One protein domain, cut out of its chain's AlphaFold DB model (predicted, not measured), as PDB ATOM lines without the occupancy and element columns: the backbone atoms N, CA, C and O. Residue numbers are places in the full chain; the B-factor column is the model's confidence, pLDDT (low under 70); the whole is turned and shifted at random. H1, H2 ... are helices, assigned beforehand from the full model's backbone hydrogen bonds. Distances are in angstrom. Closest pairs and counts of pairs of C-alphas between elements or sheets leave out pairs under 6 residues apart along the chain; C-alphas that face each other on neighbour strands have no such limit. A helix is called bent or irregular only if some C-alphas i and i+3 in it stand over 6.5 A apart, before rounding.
ATOM      1  N   ASP A   3     211.494  90.876 129.414       81.38
ATOM      2  CA  ASP A   3     211.462  90.355 130.796       81.38
ATOM      3  C   ASP A   3     211.259  91.448 131.854       81.38
ATOM      4  O   ASP A   3     210.602  91.231 132.866       81.38
ATOM      5  N   LEU A   4     211.751  92.661 131.578       86.31
ATOM      6  CA  LEU A   4     211.550  93.842 132.427       86.31
ATOM      7  C   LEU A   4     210.144  94.445 132.280       86.31
ATOM      8  O   LEU A   4     209.836  95.445 132.925       86.31
ATOM      9  N   ARG A   5     209.294  93.873 131.414       88.50
ATOM     10  CA  ARG A   5     207.938  94.354 131.113       88.50
ATOM     11  C   ARG A   5     207.901  95.842 130.755       88.50
ATOM     12  O   ARG A   5     206.979  96.560 131.154       88.50
ATOM     13  N   ILE A   6     208.919  96.306 130.023       88.62
ATOM     14  CA  ILE A   6     208.915  97.639 129.412       88.62
ATOM     15  C   ILE A   6     207.781  97.664 128.374       88.62
ATOM     16  O   ILE A   6     207.666  96.706 127.601       88.62
ATOM     17  N   PRO A   7     206.949  98.719 128.333       89.75
ATOM     18  CA  PRO A   7     205.831  98.807 127.403       89.75
ATOM     19  C   PRO A   7     206.251  98.579 125.950       89.75
ATOM     20  O   PRO A   7     207.231  99.147 125.462       89.75
ATOM     21  N   THR A   8     205.491  97.764 125.221       89.69
ATOM     22  CA  THR A   8     205.840  97.340 123.856       89.69
ATOM     23  C   THR A   8     206.001  98.516 122.887       89.69
ATOM     24  O   THR A   8     206.840  98.463 121.988       89.69
ATOM     25  N   ASN A   9     205.222  99.588 123.050       89.56
ATOM     26  CA  ASN A   9     205.366 100.824 122.276       89.56
ATOM     27  C   ASN A   9     206.727 101.496 122.523       89.56
ATOM     28  O   ASN A   9     207.382 101.902 121.566       89.56
ATOM     29  N   GLU A  10     207.193 101.545 123.770       91.00
ATOM     30  CA  GLU A  10     208.498 102.114 124.115       91.00
ATOM     31  C   GLU A  10     209.646 101.237 123.604       91.00
ATOM     32  O   GLU A  10     210.610 101.747 123.030       91.00
ATOM     33  N   VAL A  11     209.519  99.907 123.718       91.06
ATOM     34  CA  VAL A  11     210.483  98.955 123.138       91.06
ATOM     35  C   VAL A  11     210.580  99.144 121.624       91.06
ATOM     36  O   VAL A  11     211.685  99.227 121.087       91.06
ATOM     37  N   LYS A  12     209.444  99.263 120.922       90.12
ATOM     38  CA  LYS A  12     209.421  99.512 119.472       90.12
ATOM     39  C   LYS A  12     210.190 100.782 119.112       90.12
ATOM     40  O   LYS A  12     211.008 100.733 118.197       90.12
ATOM     41  N   VAL A  13     209.985 101.875 119.849       91.94
ATOM     42  CA  VAL A  13     210.721 103.135 119.648       91.94
ATOM     43  C   VAL A  13     212.216 102.950 119.910       91.94
ATOM     44  O   VAL A  13     213.034 103.350 119.084       91.94
ATOM     45  N   ALA A  14     212.599 102.293 121.004       92.00
ATOM     46  CA  ALA A  14     214.001 102.046 121.342       92.00
ATOM     47  C   ALA A  14     214.749 101.214 120.286       92.00
ATOM     48  O   ALA A  14     215.942 101.431 120.047       92.00
ATOM     49  N   MET A  15     214.037 100.297 119.628       91.25
ATOM     50  CA  MET A  15     214.556  99.442 118.559       91.25
ATOM     51  C   MET A  15     214.558 100.108 117.175       91.25
ATOM     52  O   MET A  15     215.080  99.518 116.225       91.25
ATOM     53  N   THR A  16     214.020 101.326 117.035       88.06
ATOM     54  CA  THR A  16     214.095 102.051 115.760       88.06
ATOM     55  C   THR A  16     215.548 102.377 115.384       88.06
ATOM     56  O   THR A  16     216.403 102.596 116.257       88.06
ATOM     57  N   PRO A  17     215.872 102.407 114.076       85.25
ATOM     58  CA  PRO A  17     217.201 102.785 113.613       85.25
ATOM     59  C   PRO A  17     217.655 104.130 114.193       85.25
ATOM     60  O   PRO A  17     216.936 105.124 114.149       85.25
ATOM     61  N   GLY A  18     218.876 104.168 114.730       86.19
ATOM     62  CA  GLY A  18     219.450 105.398 115.279       86.19
ATOM     63  C   GLY A  18     218.992 105.765 116.696       86.19
ATOM     64  O   GLY A  18     219.159 106.926 117.078       86.19
ATOM     65  N   VAL A  19     218.449 104.818 117.473       91.75
ATOM     66  CA  VAL A  19     218.234 104.959 118.929       91.75
ATOM     67  C   VAL A  19     219.223 104.081 119.703       91.75
ATOM     68  O   VAL A  19     220.376 104.487 119.839       91.75
ATOM     69  N   LEU A  20     218.854 102.870 120.150       92.38
ATOM     70  CA  LEU A  20     219.783 101.996 120.890       92.38
ATOM     71  C   LEU A  20     220.973 101.547 120.035       92.38
ATOM     72  O   LEU A  20     222.081 101.394 120.541       92.38
ATOM     73  N   GLY A  21     220.774 101.418 118.719       89.69
ATOM     74  CA  GLY A  21     221.850 101.100 117.777       89.69
ATOM     75  C   GLY A  21     222.986 102.132 117.742       89.69
ATOM     76  O   GLY A  21     224.061 101.815 117.257       89.69
ATOM     77  N   LEU A  22     222.794 103.345 118.276       92.00
ATOM     78  CA  LEU A  22     223.881 104.321 118.392       92.00
ATOM     79  C   LEU A  22     224.959 103.885 119.393       92.00
ATOM     80  O   LEU A  22     226.115 104.266 119.243       92.00
ATOM     81  N   LEU A  23     224.609 103.070 120.392       93.06
ATOM     82  CA  LEU A  23     225.552 102.623 121.421       93.06
ATOM     83  C   LEU A  23     226.699 101.792 120.833       93.06
ATOM     84  O   LEU A  23     227.789 101.792 121.394       93.06
ATOM     85  N   THR A  24     226.483 101.127 119.694       91.12
ATOM     86  CA  THR A  24     227.507 100.290 119.047       91.12
ATOM     87  C   THR A  24     228.507 101.093 118.222       91.12
ATOM     88  O   THR A  24     229.536 100.550 117.850       91.12
ATOM     89  N   VAL A  25     228.207 102.353 117.895       90.25
ATOM     90  CA  VAL A  25     229.041 103.200 117.019       90.25
ATOM     91  C   VAL A  25     229.676 104.379 117.753       90.25
ATOM     92  O   VAL A  25     230.568 105.030 117.215       90.25
ATOM     93  N   VAL A  26     229.223 104.690 118.973       91.88
ATOM     94  CA  VAL A  26     229.844 105.732 119.796       91.88
ATOM     95  C   VAL A  26     231.229 105.260 120.253       91.88
ATOM     96  O   VAL A  26     231.315 104.160 120.800       91.88
ATOM     97  N   PRO A  27     232.285 106.087 120.119       90.69
ATOM     98  CA  PRO A  27     233.630 105.728 120.553       90.69
ATOM     99  C   PRO A  27     233.685 105.199 121.985       90.69
ATOM    100  O   PRO A  27     233.179 105.840 122.911       90.69
ATOM    101  N   ALA A  28     234.368 104.069 122.188       87.69
ATOM    102  CA  ALA A  28     234.480 103.401 123.490       87.69
ATOM    103  C   ALA A  28     234.901 104.361 124.623       87.69
ATOM    104  O   ALA A  28     234.330 104.339 125.714       87.69
ATOM    105  N   LYS A  29     235.833 105.283 124.334       88.38
ATOM    106  CA  LYS A  29     236.337 106.294 125.285       88.38
ATOM    107  C   LYS A  29     235.255 107.255 125.792       88.38
ATOM    108  O   LYS A  29     235.360 107.762 126.908       88.38
ATOM    109  N   THR A  30     234.233 107.542 124.985       91.50
ATOM    110  CA  THR A  30     233.172 108.514 125.305       91.50
ATOM    111  C   THR A  30     231.811 107.863 125.537       91.50
ATOM    112  O   THR A  30     230.892 108.543 125.999       91.50
ATOM    113  N   LEU A  31     231.677 106.555 125.297       92.25
ATOM    114  CA  LEU A  31     230.419 105.824 125.397       92.25
ATOM    115  C   LEU A  31     229.744 105.992 126.759       92.25
ATOM    116  O   LEU A  31     228.617 106.475 126.811       92.25
ATOM    117  N   ARG A  32     230.422 105.649 127.861       91.81
ATOM    118  CA  ARG A  32     229.802 105.727 129.195       91.81
ATOM    119  C   ARG A  32     229.445 107.159 129.586       91.81
ATOM    120  O   ARG A  32     228.345 107.421 130.053       91.81
ATOM    121  N   LYS A  33     230.381 108.091 129.381       91.69
ATOM    122  CA  LYS A  33     230.256 109.476 129.867       91.69
ATOM    123  C   LYS A  33     229.313 110.333 129.026       91.69
ATOM    124  O   LYS A  33     228.708 111.252 129.559       91.69
ATOM    125  N   LYS A  34     229.227 110.079 127.719       93.12
ATOM    126  CA  LYS A  34     228.472 110.923 126.782       93.12
ATOM    127  C   LYS A  34     227.507 110.134 125.900       93.12
ATOM    128  O   LYS A  34     226.399 110.601 125.660       93.12
ATOM    129  N   GLY A  35     227.899 108.947 125.439       93.81
ATOM    130  CA  GLY A  35     227.082 108.109 124.556       93.81
ATOM    131  C   GLY A  35     225.778 107.642 125.192       93.81
ATOM    132  O   GLY A  35     224.707 107.908 124.654       93.81
ATOM    133  N   ILE A  36     225.864 106.994 126.355       94.81
ATOM    134  CA  ILE A  36     224.695 106.499 127.091       94.81
ATOM    135  C   ILE A  36     223.759 107.662 127.468       94.81
ATOM    136  O   ILE A  36     222.597 107.609 127.064       94.81
ATOM    137  N   PRO A  37     224.223 108.765 128.099       94.62
ATOM    138  CA  PRO A  37     223.360 109.914 128.386       94.62
ATOM    139  C   PRO A  37     222.687 110.515 127.147       94.62
ATOM    140  O   PRO A  37     221.520 110.906 127.197       94.62
ATOM    141  N   PHE A  38     223.397 110.574 126.014       94.06
ATOM    142  CA  PHE A  38     222.830 111.049 124.754       94.06
ATOM    143  C   PHE A  38     221.706 110.136 124.253       94.06
ATOM    144  O   PHE A  38     220.634 110.626 123.893       94.06
ATOM    145  N   VAL A  39     221.926 108.817 124.249       94.19
ATOM    146  CA  VAL A  39     220.923 107.839 123.806       94.19
ATOM    147  C   VAL A  39     219.723 107.825 124.749       94.19
ATOM    148  O   VAL A  39     218.596 107.840 124.262       94.19
ATOM    149  N   MET A  40     219.939 107.896 126.066       93.12
ATOM    150  CA  MET A  40     218.869 108.048 127.060       93.12
ATOM    151  C   MET A  40     218.025 109.291 126.779       93.12
ATOM    152  O   MET A  40     216.806 109.203 126.661       93.12
ATOM    153  N   LYS A  41     218.668 110.454 126.600       91.38
ATOM    154  CA  LYS A  41     217.972 111.709 126.285       91.38
ATOM    155  C   LYS A  41     217.173 111.603 124.987       91.38
ATOM    156  O   LYS A  41     216.043 112.081 124.935       91.38
ATOM    157  N   LYS A  42     217.747 110.987 123.950       92.25
ATOM    158  CA  LYS A  42     217.076 110.785 122.663       92.25
ATOM    159  C   LYS A  42     215.860 109.874 122.805       92.25
ATOM    160  O   LYS A  42     214.786 110.240 122.346       92.25
ATOM    161  N   LEU A  43     216.021 108.730 123.464       92.50
ATOM    162  CA  LEU A  43     214.942 107.782 123.719       92.50
ATOM    163  C   LEU A  43     213.798 108.449 124.488       92.50
ATOM    164  O   LEU A  43     212.667 108.429 124.019       92.50
ATOM    165  N   TYR A  44     214.099 109.104 125.612       90.88
ATOM    166  CA  TYR A  44     213.096 109.782 126.441       90.88
ATOM    167  C   TYR A  44     212.459 110.990 125.748       90.88
ATOM    168  O   TYR A  44     211.329 111.350 126.060       90.88
ATOM    169  N   GLY A  45     213.147 111.609 124.786       89.50
ATOM    170  CA  GLY A  45     212.543 112.610 123.908       89.50
ATOM    171  C   GLY A  45     211.515 112.020 122.935       89.50
ATOM    172  O   GLY A  45     210.566 112.709 122.588       89.50
ATOM    173  N   LEU A  46     211.684 110.759 122.515       90.31
ATOM    174  CA  LEU A  46     210.791 110.085 121.564       90.31
ATOM    175  C   LEU A  46     209.591 109.412 122.234       90.31
ATOM    176  O   LEU A  46     208.493 109.474 121.694       90.31
ATOM    177  N   ILE A  47     209.789 108.766 123.384       88.00
ATOM    178  CA  ILE A  47     208.698 108.085 124.105       88.00
ATOM    179  C   ILE A  47     207.903 109.035 125.017       88.00
ATOM    180  O   ILE A  47     206.892 108.633 125.583       88.00
ATOM    181  N   GLY A  48     208.343 110.296 125.138       81.06
ATOM    182  CA  GLY A  48     207.951 111.199 126.220       81.06
ATOM    183  C   GLY A  48     208.677 110.799 127.504       81.06
ATOM    184  O   GLY A  48     208.827 109.614 127.783       81.06
ATOM    185  N   LYS A  49     209.199 111.753 128.291       67.69
ATOM    186  CA  LYS A  49     209.877 111.390 129.551       67.69
ATOM    187  C   LYS A  49     208.939 110.480 130.350       67.69
ATOM    188  O   LYS A  49     207.792 110.887 130.514       67.69
ATOM    189  N   PRO A  50     209.384 109.305 130.833       61.75
ATOM    190  CA  PRO A  50     208.518 108.439 131.618       61.75
ATOM    191  C   PRO A  50     208.094 109.214 132.870       61.75
ATOM    192  O   PRO A  50     208.900 109.446 133.773       61.75
ATOM    193  N   VAL A  51     206.859 109.720 132.854       55.66
ATOM    194  CA  VAL A  51     206.254 110.478 133.959       55.66
ATOM    195  C   VAL A  51     205.806 109.502 135.044       55.66
ATOM    196  O   VAL A  51     205.895 109.804 136.231       55.66
ATOM    197  N   GLU A  52     205.399 108.300 134.634       63.81
ATOM    198  CA  GLU A  52     205.034 107.210 135.527       63.81
ATOM    199  C   GLU A  52     206.278 106.576 136.159       63.81
ATOM    200  O   GLU A  52     207.228 106.163 135.484       63.81
ATOM    201  N   THR A  53     206.255 106.489 137.488       72.31
ATOM    202  CA  THR A  53     207.367 106.014 138.318       72.31
ATOM    203  C   THR A  53     207.782 104.584 137.959       72.31
ATOM    204  O   THR A  53     208.967 104.257 137.999       72.31
ATOM    205  N   GLU A  54     206.825 103.752 137.541       80.06
ATOM    206  CA  GLU A  54     207.056 102.353 137.176       80.06
ATOM    207  C   GLU A  54     207.845 102.208 135.865       80.06
ATOM    208  O   GLU A  54     208.811 101.445 135.804       80.06
ATOM    209  N   HIS A  55     207.487 102.953 134.813       85.38
ATOM    210  CA  HIS A  55     208.195 102.882 133.528       85.38
ATOM    211  C   HIS A  55     209.634 103.367 133.676       85.38
ATOM    212  O   HIS A  55     210.562 102.756 133.144       85.38
ATOM    213  N   LYS A  56     209.828 104.434 134.461       85.75
ATOM    214  CA  LYS A  56     211.158 104.946 134.784       85.75
ATOM    215  C   LYS A  56     212.011 103.882 135.481       85.75
ATOM    216  O   LYS A  56     213.117 103.625 135.019       85.75
ATOM    217  N   ALA A  57     211.484 103.216 136.511       89.44
ATOM    218  CA  ALA A  57     212.209 102.162 137.225       89.44
ATOM    219  C   ALA A  57     212.624 101.000 136.301       89.44
ATOM    220  O   ALA A  57     213.742 100.496 136.396       89.44
ATOM    221  N   LYS A  58     211.759 100.606 135.356       92.00
ATOM    222  CA  LYS A  58     212.077  99.562 134.365       92.00
ATOM    223  C   LYS A  58     213.197  99.981 133.412       92.00
ATOM    224  O   LYS A  58     214.053  99.163 133.073       92.00
ATOM    225  N   TRP A  59     213.207 101.240 132.975       92.75
ATOM    226  CA  TRP A  59     214.300 101.771 132.161       92.75
ATOM    227  C   TRP A  59     215.597 101.906 132.951       92.75
ATOM    228  O   TRP A  59     216.645 101.548 132.424       92.75
ATOM    229  N   ASP A  60     215.540 102.359 134.202       92.38
ATOM    230  CA  ASP A  60     216.711 102.434 135.078       92.38
ATOM    231  C   ASP A  60     217.333 101.036 135.266       92.38
ATOM    232  O   ASP A  60     218.532 100.869 135.040       92.38
ATOM    233  N   ALA A  61     216.513 100.006 135.512       94.31
ATOM    234  CA  ALA A  61     216.965  98.613 135.571       94.31
ATOM    235  C   ALA A  61     217.593  98.131 134.249       94.31
ATOM    236  O   ALA A  61     218.598  97.420 134.248       94.31
ATOM    237  N   PHE A  62     217.038  98.531 133.099       94.88
ATOM    238  CA  PHE A  62     217.640  98.226 131.800       94.88
ATOM    239  C   PHE A  62     219.019  98.872 131.636       94.88
ATOM    240  O   PHE A  62     219.939  98.218 131.142       94.88
ATOM    241  N   TRP A  63     219.174 100.141 132.020       95.31
ATOM    242  CA  TRP A  63     220.442 100.855 131.880       95.31
ATOM    243  C   TRP A  63     221.510 100.331 132.832       95.31
ATOM    244  O   TRP A  63     222.658 100.184 132.416       95.31
ATOM    245  N   GLU A  64     221.131  99.991 134.062       95.38
ATOM    246  CA  GLU A  64     222.015  99.330 135.022       95.38
ATOM    247  C   GLU A  64     222.511  97.989 134.468       95.38
ATOM    248  O   GLU A  64     223.721  97.773 134.349       95.38
ATOM    249  N   TYR A  65     221.586  97.142 134.001       94.69
ATOM    250  CA  TYR A  65     221.925  95.888 133.330       94.69
ATOM    251  C   TYR A  65     222.847  96.112 132.126       94.69
ATOM    252  O   TYR A  65     223.821  95.378 131.941       94.69
ATOM    253  N   PHE A  66     222.557  97.121 131.297       94.12
ATOM    254  CA  PHE A  66     223.346  97.408 130.105       94.12
ATOM    255  C   PHE A  66     224.782  97.790 130.462       94.12
ATOM    256  O   PHE A  66     225.716  97.289 129.841       94.12
ATOM    257  N   VAL A  67     224.973  98.659 131.456       94.38
ATOM    258  CA  VAL A  67     226.309  99.077 131.896       94.38
ATOM    259  C   VAL A  67     227.071  97.893 132.485       94.38
ATOM    260  O   VAL A  67     228.187  97.620 132.042       94.38
ATOM    261  N   SER A  68     226.453  97.152 133.403       94.69
ATOM    262  CA  SER A  68     227.083  96.004 134.059       94.69
ATOM    263  C   SER A  68     227.460  94.899 133.063       94.69
ATOM    264  O   SER A  68     228.582  94.401 133.049       94.69
ATOM    265  N   THR A  69     226.572  94.577 132.125       92.25
ATOM    266  CA  THR A  69     226.828  93.509 131.152       92.25
ATOM    267  C   THR A  69     227.740  93.977 130.021       92.25
ATOM    268  O   THR A  69     228.783  93.389 129.760       92.25
ATOM    269  N   TRP A  70     227.367  95.046 129.318       93.56
ATOM    270  CA  TRP A  70     228.026  95.418 128.062       93.56
ATOM    271  C   TRP A  70     229.212  96.350 128.244       93.56
ATOM    272  O   TRP A  70     230.023  96.475 127.331       93.56
ATOM    273  N   CYS A  71     229.327  97.034 129.380       91.44
ATOM    274  CA  CYS A  71     230.456  97.925 129.609       91.44
ATOM    275  C   CYS A  71     231.461  97.376 130.629       91.44
ATOM    276  O   CYS A  71     232.611  97.821 130.581       91.44
ATOM    277  N   GLU A  72     231.051  96.506 131.563       91.38
ATOM    278  CA  GLU A  72     231.905  95.977 132.648       91.38
ATOM    279  C   GLU A  72     232.276  94.510 132.450       91.38
ATOM    280  O   GLU A  72     233.459  94.189 132.510       91.38
ATOM    281  N   LEU A  73     231.296  93.637 132.195       92.44
ATOM    282  CA  LEU A  73     231.542  92.205 132.014       92.44
ATOM    283  C   LEU A  73     232.204  91.891 130.667       92.44
ATOM    284  O   LEU A  73     233.174  91.137 130.617       92.44
ATOM    285  N   TYR A  74     231.682  92.454 129.576       88.81
ATOM    286  CA  TYR A  74     232.252  92.274 128.241       88.81
ATOM    287  C   TYR A  74     233.166  93.434 127.857       88.81
ATOM    288  O   TYR A  74     232.842  94.605 128.072       88.81
ATOM    289  N   GLU A  75     234.290  93.115 127.210       86.81
ATOM    290  CA  GLU A  75     235.166  94.138 126.651       86.81
ATOM    291  C   GLU A  75     234.443  94.901 125.529       86.81
ATOM    292  O   GLU A  75     233.801  94.316 124.653       86.81
ATOM    293  N   LEU A  76     234.567  96.231 125.537       87.25
ATOM    294  CA  LEU A  76     233.935  97.117 124.551       87.25
ATOM    295  C   LEU A  76     234.295  96.748 123.107       87.25
ATOM    296  O   LEU A  76     233.449  96.861 122.224       87.25
ATOM    297  N   SER A  77     235.523  96.279 122.872       84.69
ATOM    298  CA  SER A  77     236.008  95.856 121.552       84.69
ATOM    299  C   SER A  77     235.213  94.679 120.964       84.69
ATOM    300  O   SER A  77     235.161  94.531 119.745       84.69
ATOM    301  N   CYS A  78     234.561  93.863 121.802       82.81
ATOM    302  CA  CYS A  78     233.825  92.679 121.364       82.81
ATOM    303  C   CYS A  78     232.496  93.007 120.673       82.81
ATOM    304  O   CYS A  78     231.949  92.157 119.971       82.81
ATOM    305  N   TRP A  79     231.942  94.203 120.885       87.56
ATOM    306  CA  TRP A  79     230.610  94.557 120.381       87.56
ATOM    307  C   TRP A  79     230.505  95.982 119.826       87.56
ATOM    308  O   TRP A  79     229.613  96.265 119.021       87.56
ATOM    309  N   ASN A  80     231.385  96.893 120.242       90.31
ATOM    310  CA  ASN A  80     231.433  98.253 119.733       90.31
ATOM    311  C   ASN A  80     232.279  98.303 118.454       90.31
ATOM    312  O   ASN A  80     233.453  97.943 118.444       90.31
ATOM    313  N   ILE A  81     231.678  98.785 117.371       87.56
ATOM    314  CA  ILE A  81     232.284  98.830 116.037       87.56
ATOM    315  C   ILE A  81     232.907 100.194 115.715       87.56
ATOM    316  O   ILE A  81     233.326 100.409 114.581       87.56
ATOM    317  N   SER A  82     232.992 101.131 116.670       88.62
ATOM    318  CA  SER A  82     233.548 102.467 116.406       88.62
ATOM    319  C   SER A  82     234.979 102.391 115.874       88.62
ATOM    320  O   SER A  82     235.291 103.043 114.886       88.62
ATOM    321  N   GLY A  83     235.818 101.530 116.463       85.19
ATOM    322  CA  GLY A  83     237.203 101.343 116.028       85.19
ATOM    323  C   GLY A  83     237.310 100.756 114.618       85.19
ATOM    324  O   GLY A  83     238.214 101.115 113.872       85.19
ATOM    325  N   MET A  84     236.354  99.910 114.219       85.12
ATOM    326  CA  MET A  84     236.268  99.387 112.851       85.12
ATOM    327  C   MET A  84     235.882 100.484 111.856       85.12
ATOM    328  O   MET A  84     236.474 100.564 110.784       85.12
ATOM    329  N   ILE A  85     234.939 101.359 112.228       83.62
ATOM    330  CA  ILE A  85     234.554 102.526 111.420       83.62
ATOM    331  C   ILE A  85     235.743 103.484 111.269       83.62
ATOM    332  O   ILE A  85     236.033 103.923 110.160       83.62
ATOM    333  N   GLU A  86     236.454 103.781 112.361       84.06
ATOM    334  CA  GLU A  86     237.649 104.640 112.353       84.06
ATOM    335  C   GLU A  86     238.771 104.060 111.477       84.06
ATOM    336  O   GLU A  86     239.431 104.801 110.753       84.06
ATOM    337  N   ALA A  87     238.953 102.738 111.490       84.50
ATOM    338  CA  ALA A  87     239.925 102.031 110.658       84.50
ATOM    339  C   ALA A  87     239.444 101.767 109.214       84.50
ATOM    340  O   ALA A  87     240.138 101.086 108.461       84.50
ATOM    341  N   ASN A  88     238.269 102.283 108.825       81.25
ATOM    342  CA  ASN A  88     237.648 102.069 107.516       81.25
ATOM    343  C   ASN A  88     237.528 100.578 107.131       81.25
ATOM    344  O   ASN A  88     237.694 100.198 105.972       81.25
TER     345      ASN A  88
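AT A GLANCE: This is residues 3 to 88 of the 161 residues of an uncharacterized protein of Phytophthora rubi (UniProt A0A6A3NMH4). The longest helix, H4, and the kinked helix H3 run side by side in opposite ways, close but loosely set against each other, and the short helices H1 and H2 follow one another along a different side of H3. The last helix, H5, lies at one end of this elongated body. The printed part has 86 residues with five named helices, in the order H1, H2, H3, H4, H5, and no named strand; the class is all helix. The whole is compact, with a radius of gyration of the C-alphas of 13.4 A, and spans 42 by 24 by 21 A.

IN THESE COORDINATES: Find C-alpha 53 at (207.367, 106.014, 138.318); from there H4, residues 53 to 73, runs 28.5 A to C-alpha 73 at (231.542, 92.205, 132.014). It is neither bent nor irregular, but only just: C-alphas 70 and 73 are 6.2 A apart. Look next at H3, residues 28 to 47, which is 26.2 A long. It has a kink of 49 degrees near residue 35 and is irregular, with C-alphas 29 and 32 at 7.6 A. The short helices are H1, residues 8 to 14, 9.8 A; H2, residues 20 to 24, 8.1 A; and H5, residues 82 to 86, 6.2 A, ending at C-alpha 86 at (237.649, 104.640, 112.353).

HOW THE PARTS SIT: Begin at H4, which is close to H3 but not clearly touching it; their closest C-alphas, of Arg 32 and Cys 71, are 7.8 A apart. These two helices run opposite ways at a shallow tilt of 22 degrees. Look at residues 31 to 39 of H3, which alone touch H2; the closest C-alphas, of Leu 23 and Gly 35, are 6.5 A apart. Residues 43 to 47 of H3 alone touch H1, closest at the C-alphas of Glu 10 and Ile 47, 6.0 A, opposite ways at a steep tilt of 43 degrees. H5 is close to H2 but not clearly touching it, with the C-alphas of Thr 24 and Ser 82 closest at 6.9 A. H4 is apart from H1, H2 and H5. In H1 and H5 every O i to N i+4 pair is within hydrogen-bond range; in H3 it is 12 of 16, in H4 15 of 17 and in H2 0 of 1, with 1 of 2 O i to N i+3 pairs there.

THE WHOLE: The two C-alphas farthest apart are those of Thr 53 and Asn 88, at 43.4 A. The printed part has no cut. The links H1 to H2, H2 to H3 and H3 to H4 are tight, and H4 to H5 is short. The mean pLDDT of the printed part is 88.4; look for values under 70 at residues 49 to 52, between H3 and H4.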